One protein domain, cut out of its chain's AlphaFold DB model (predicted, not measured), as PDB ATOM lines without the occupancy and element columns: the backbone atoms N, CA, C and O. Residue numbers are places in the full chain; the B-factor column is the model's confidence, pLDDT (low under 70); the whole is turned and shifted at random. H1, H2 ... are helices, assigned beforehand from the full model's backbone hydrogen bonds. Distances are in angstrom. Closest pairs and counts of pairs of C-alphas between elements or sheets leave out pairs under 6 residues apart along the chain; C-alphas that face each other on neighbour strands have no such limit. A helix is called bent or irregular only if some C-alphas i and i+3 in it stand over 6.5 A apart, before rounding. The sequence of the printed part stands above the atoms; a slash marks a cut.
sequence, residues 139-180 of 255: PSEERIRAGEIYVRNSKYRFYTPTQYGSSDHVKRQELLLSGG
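What this domain is: This is residues 139 to 180 of the 255 residues of a protein of Aureoumbra lagunensis (UniProt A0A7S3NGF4). Two separate helices, H1 and H2, lie toward the two ends of an open, zigzag printed part, joined by a long link without a named element, residues 154 to 166; there is no common core. From the end of H1 the link turns and folds back, then crosses to H2, which sticks out away from H1. The printed part has 42 residues with two named helices, in the order H1, H2, and no named strand; its class is all helix. It is extended, with a radius of gyration of the C-alphas of 14.7 A, and flat, spanning 40 by 24 by 11 A.

Where its parts are: The two helices are equally long by residues, 13 each. H1 is residues 141 to 153, from C-alpha 141 at (-15.842, 24.154, 20.852) to C-alpha 153 at (-5.631, 34.639, 31.808), 18.3 A. H2 is residues 167 to 179, 17.6 A from first to last C-alpha, and ends with C-alpha 179 at (-23.775, 62.513, 20.443).

How they stand to each other: H1 and H2 are apart, with no C-alpha of the one within 8 A of the other. Residues 154 to 166 make the long link between them. Residues 139 to 147, of which 141 to 147 belong to H1, stand free. Residues 153 to 158 also stand free, and so do residues 161 to 180, of which 167 to 179 belong to H2. In H1 and H2 every O i to N i+4 pair is within hydrogen-bond range, and neither helix is bent.

The domain as a whole: The two C-alphas farthest apart are those of Ser 140 and Gly 179, 41.6 A. The printed part runs from 139 to 180 and has no cut. The mean pLDDT of the printed part is 70.6; 21 residues are under 70, namely 156 to 170, 172 to 173, 176 to 177 and 179 to 180. The mean is 84 in H1 and 67 in H2.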
ATOM      1  N   PRO A 139     -12.273  24.738  14.431       83.31
ATOM      2  CA  PRO A 139     -11.789  24.258  15.719       83.31
ATOM      3  C   PRO A 139     -12.954  23.726  16.566       83.31
ATOM      4  O   PRO A 139     -14.071  24.231  16.480       83.31
ATOM      5  N   SER A 140     -12.689  22.713  17.396       88.12
ATOM      6  CA  SER A 140     -13.687  22.199  18.339       88.12
ATOM      7  C   SER A 140     -14.091  23.271  19.352       88.12
ATOM      8  O   SER A 140     -13.277  24.117  19.726       88.12
ATOM      9  N   GLU A 141     -15.329  23.212  19.844       86.44
ATOM     10  CA  GLU A 141     -15.842  24.154  20.852       86.44
ATOM     11  C   GLU A 141     -14.965  24.189  22.107       86.44
ATOM     12  O   GLU A 141     -14.661  25.256  22.636       86.44
ATOM     13  N   GLU A 142     -14.464  23.030  22.537       86.94
ATOM     14  CA  GLU A 142     -13.525  22.923  23.655       86.94
ATOM     15  C   GLU A 142     -12.224  23.688  23.397       86.94
ATOM     16  O   GLU A 142     -11.700  24.353  24.292       86.94
ATOM     17  N   ARG A 143     -11.706  23.628  22.163       81.75
ATOM     18  CA  ARG A 143     -10.484  24.333  21.765       81.75
ATOM     19  C   ARG A 143     -10.713  25.839  21.688       81.75
ATOM     20  O   ARG A 143      -9.832  26.592  22.097       81.75
ATOM     21  N   ILE A 144     -11.880  26.266  21.208       85.50
ATOM     22  CA  ILE A 144     -12.291  27.677  21.215       85.50
ATOM     23  C   ILE A 144     -12.350  28.179  22.663       85.50
ATOM     24  O   ILE A 144     -11.665  29.141  23.006       85.50
ATOM     25  N   ARG A 145     -13.057  27.460  23.543       84.75
ATOM     26  CA  ARG A 145     -13.199  27.796  24.968       84.75
ATOM     27  C   ARG A 145     -11.855  27.857  25.694       84.75
ATOM     28  O   ARG A 145     -11.609  28.765  26.483       84.75
ATOM     29  N   ALA A 146     -10.964  26.903  25.427       87.94
ATOM     30  CA  ALA A 146      -9.616  26.905  25.988       87.94
ATOM     31  C   ALA A 146      -8.801  28.119  25.511       87.94
ATOM     32  O   ALA A 146      -8.081  28.721  26.308       87.94
ATOM     33  N   GLY A 147      -8.947  28.507  24.240       85.75
ATOM     34  CA  GLY A 147      -8.350  29.721  23.688       85.75
ATOM     35  C   GLY A 147      -8.852  30.987  24.383       85.75
ATOM     36  O   GLY A 147      -8.048  31.823  24.786       85.75
ATOM     37  N   GLU A 148     -10.160  31.099  24.612       82.06
ATOM     38  CA  GLU A 148     -10.759  32.231  25.332       82.06
ATOM     39  C   GLU A 148     -10.246  32.342  26.773       82.06
ATOM     40  O   GLU A 148      -9.852  33.423  27.217       82.06
ATOM     41  N   ILE A 149     -10.197  31.218  27.498       83.00
ATOM     42  CA  ILE A 149      -9.651  31.163  28.861       83.00
ATOM     43  C   ILE A 149      -8.177  31.586  28.861       83.00
ATOM     44  O   ILE A 149      -7.752  32.339  29.738       83.00
ATOM     45  N   TYR A 150      -7.399  31.129  27.879       85.12
ATOM     46  CA  TYR A 150      -5.986  31.475  27.758       85.12
ATOM     47  C   TYR A 150      -5.778  32.976  27.524       85.12
ATOM     48  O   TYR A 150      -4.963  33.586  28.212       85.12
ATOM     49  N   VAL A 151      -6.548  33.588  26.620       80.31
ATOM     50  CA  VAL A 151      -6.487  35.037  26.356       80.31
ATOM     51  C   VAL A 151      -6.877  35.828  27.606       80.31
ATOM     52  O   VAL A 151      -6.151  36.742  27.999       80.31
ATOM     53  N   ARG A 152      -7.951  35.423  28.297       76.31
ATOM     54  CA  ARG A 152      -8.400  36.051  29.550       76.31
ATOM     55  C   ARG A 152      -7.347  35.992  30.660       76.31
ATOM     56  O   ARG A 152      -7.220  36.945  31.422       76.31
ATOM     57  N   ASN A 153      -6.625  34.878  30.760       80.12
ATOM     58  CA  ASN A 153      -5.631  34.639  31.808       80.12
ATOM     59  C   ASN A 153      -4.216  35.091  31.421       80.12
ATOM     60  O   ASN A 153      -3.284  34.940  32.214       80.12
ATOM     61  N   SER A 154      -4.023  35.594  30.202       82.31
ATOM     62  CA  SER A 154      -2.712  36.030  29.744       82.31
ATOM     63  C   SER A 154      -2.249  37.288  30.494       82.31
ATOM     64  O   SER A 154      -3.041  38.113  30.945       82.31
ATOM     65  N   LYS A 155      -0.927  37.417  30.663       76.94
ATOM     66  CA  LYS A 155      -0.289  38.501  31.437       76.94
ATOM     67  C   LYS A 155      -0.590  39.894  30.870       76.94
ATOM     68  O   LYS A 155      -0.589  40.878  31.606       76.94
ATOM     69  N   TYR A 156      -0.833  39.967  29.568       69.88
ATOM     70  CA  TYR A 156      -1.287  41.170  28.896       69.88
ATOM     71  C   TYR A 156      -2.803  41.097  28.828       69.88
ATOM     72  O   TYR A 156      -3.354  40.107  28.358       69.88
ATOM     73  N   ARG A 157      -3.482  42.134  29.314       61.47
ATOM     74  CA  ARG A 157      -4.941  42.227  29.295       61.47
ATOM     75  C   ARG A 157      -5.393  42.458  27.852       61.47
ATOM     76  O   ARG A 157      -5.741  43.572  27.475       61.47
ATOM     77  N   PHE A 158      -5.302  41.424  27.022       58.44
ATOM     78  CA  PHE A 158      -5.846  41.434  25.678       58.44
ATOM     79  C   PHE A 158      -7.357  41.505  25.838       58.44
ATOM     80  O   PHE A 158      -8.018  40.515  26.153       58.44
ATOM     81  N   TYR A 159      -7.895  42.712  25.690       57.88
ATOM     82  CA  TYR A 159      -9.317  42.891  25.476       57.88
ATOM     83  C   TYR A 159      -9.630  42.130  24.195       57.88
ATOM     84  O   TYR A 159      -9.195  42.519  23.111       57.88
ATOM     85  N   THR A 160     -10.323  41.001  24.322       56.47
ATOM     86  CA  THR A 160     -10.978  40.422  23.159       56.47
ATOM     87  C   THR A 160     -11.839  41.528  22.555       56.47
ATOM     88  O   THR A 160     -12.479  42.267  23.315       56.47
ATOM     89  N   PRO A 161     -11.839  41.707  21.221       56.59
ATOM     90  CA  PRO A 161     -12.815  42.592  20.615       56.59
ATOM     91  C   PRO A 161     -14.183  42.149  21.130       56.59
ATOM     92  O   PRO A 161     -14.521  40.963  21.044       56.59
ATOM     93  N   THR A 162     -14.905  43.070  21.774       54.84
ATOM     94  CA  THR A 162     -16.241  42.809  22.313       54.84
ATOM     95  C   THR A 162     -17.028  42.118  21.218       54.84
ATOM     96  O   THR A 162     -17.045  42.645  20.107       54.84
ATOM     97  N   GLN A 163     -17.593  40.935  21.495       54.16
ATOM     98  CA  GLN A 163     -18.286  40.124  20.492       54.16
ATOM     99  C   GLN A 163     -19.212  41.030  19.672       54.16
ATOM    100  O   GLN A 163     -20.211  41.543  20.181       54.16
ATOM    101  N   TYR A 164     -18.800  41.314  18.434       47.25
ATOM    102  CA  TYR A 164     -19.507  42.228  17.552       47.25
ATOM    103  C   TYR A 164     -20.891  41.629  17.309       47.25
ATOM    104  O   TYR A 164     -21.004  40.547  16.739       47.25
ATOM    105  N   GLY A 165     -21.928  42.295  17.817       49.84
ATOM    106  CA  GLY A 165     -23.304  41.796  17.787       49.84
ATOM    107  C   GLY A 165     -24.046  41.885  19.119       49.84
ATOM    108  O   GLY A 165     -25.262  41.705  19.130       49.84
ATOM    109  N   SER A 166     -23.378  42.209  20.235       55.41
ATOM    110  CA  SER A 166     -24.124  42.606  21.431       55.41
ATOM    111  C   SER A 166     -24.843  43.934  21.168       55.41
ATOM    112  O   SER A 166     -24.288  44.852  20.556       55.41
ATOM    113  N   SER A 167     -26.092  44.041  21.624       65.69
ATOM    114  CA  SER A 167     -26.923  45.250  21.511       65.69
ATOM    115  C   SER A 167     -26.208  46.514  22.007       65.69
ATOM    116  O   SER A 167     -26.483  47.612  21.533       65.69
ATOM    117  N   ASP A 168     -25.230  46.365  22.898       59.69
ATOM    118  CA  ASP A 168     -24.429  47.459  23.440       59.69
ATOM    119  C   ASP A 168     -23.432  48.062  22.440       59.69
ATOM    120  O   ASP A 168     -23.133  49.253  22.521       59.69
ATOM    121  N   HIS A 169     -22.938  47.289  21.465       61.44
ATOM    122  CA  HIS A 169     -22.114  47.839  20.385       61.44
ATOM    123  C   HIS A 169     -22.944  48.741  19.466       61.44
ATOM    124  O   HIS A 169     -22.501  49.831  19.109       61.44
ATOM    125  N   VAL A 170     -24.164  48.307  19.132       68.44
ATOM    126  CA  VAL A 170     -25.114  49.094  18.334       68.44
ATOM    127  C   VAL A 170     -25.480  50.377  19.077       68.44
ATOM    128  O   VAL A 170     -25.305  51.454  18.523       68.44
ATOM    129  N   LYS A 171     -25.825  50.288  20.370       71.75
ATOM    130  CA  LYS A 171     -26.077  51.469  21.216       71.75
ATOM    131  C   LYS A 171     -24.886  52.422  21.270       71.75
ATOM    132  O   LYS A 171     -25.069  53.632  21.248       71.75
ATOM    133  N   ARG A 172     -23.650  51.914  21.340       66.12
ATOM    134  CA  ARG A 172     -22.453  52.769  21.312       66.12
ATOM    135  C   ARG A 172     -22.310  53.484  19.972       66.12
ATOM    136  O   ARG A 172     -21.977  54.662  19.964       66.12
ATOM    137  N   GLN A 173     -22.550  52.795  18.860       68.94
ATOM    138  CA  GLN A 173     -22.534  53.422  17.538       68.94
ATOM    139  C   GLN A 173     -23.649  54.461  17.399       68.94
ATOM    140  O   GLN A 173     -23.382  55.560  16.933       68.94
ATOM    141  N   GLU A 174     -24.856  54.169  17.879       71.44
ATOM    142  CA  GLU A 174     -25.964  55.129  17.932       71.44
ATOM    143  C   GLU A 174     -25.633  56.341  18.806       71.44
ATOM    144  O   GLU A 174     -25.915  57.467  18.409       71.44
ATOM    145  N   LEU A 175     -24.980  56.156  19.957       71.19
ATOM    146  CA  LEU A 175     -24.525  57.249  20.823       71.19
ATOM    147  C   LEU A 175     -23.402  58.075  20.188       71.19
ATOM    148  O   LEU A 175     -23.358  59.283  20.383       71.19
ATOM    149  N   LEU A 176     -22.509  57.458  19.414       62.91
ATOM    150  CA  LEU A 176     -21.491  58.187  18.654       62.91
ATOM    151  C   LEU A 176     -22.108  58.957  17.483       62.91
ATOM    152  O   LEU A 176     -21.695  60.077  17.220       62.91
ATOM    153  N   LEU A 177     -23.122  58.402  16.818       65.00
ATOM    154  CA  LEU A 177     -23.831  59.080  15.730       65.00
ATOM    155  C   LEU A 177     -24.745  60.205  16.238       65.00
ATOM    156  O   LEU A 177     -24.853  61.241  15.591       65.00
ATOM    157  N   SER A 178     -25.400  60.007  17.383       72.44
ATOM    158  CA  SER A 178     -26.321  60.986  17.978       72.44
ATOM    159  C   SER A 178     -25.617  62.029  18.846       72.44
ATOM    160  O   SER A 178     -26.039  63.182  18.869       72.44
ATOM    161  N   GLY A 179     -24.550  61.645  19.552       60.78
ATOM    162  CA  GLY A 179     -23.775  62.513  20.443       60.78
ATOM    163  C   GLY A 179     -22.486  63.065  19.829       60.78
ATOM    164  O   GLY A 179     -21.904  64.003  20.374       60.78
ATOM    165  N   GLY A 180     -22.024  62.505  18.708       61.50
ATOM    166  CA  GLY A 180     -20.862  62.992  17.973       61.50
ATOM    167  C   GLY A 180     -21.161  64.282  17.216       61.50
ATOM    168  O   GLY A 180     -22.258  64.511  16.704       61.50
TER     169      GLY A 180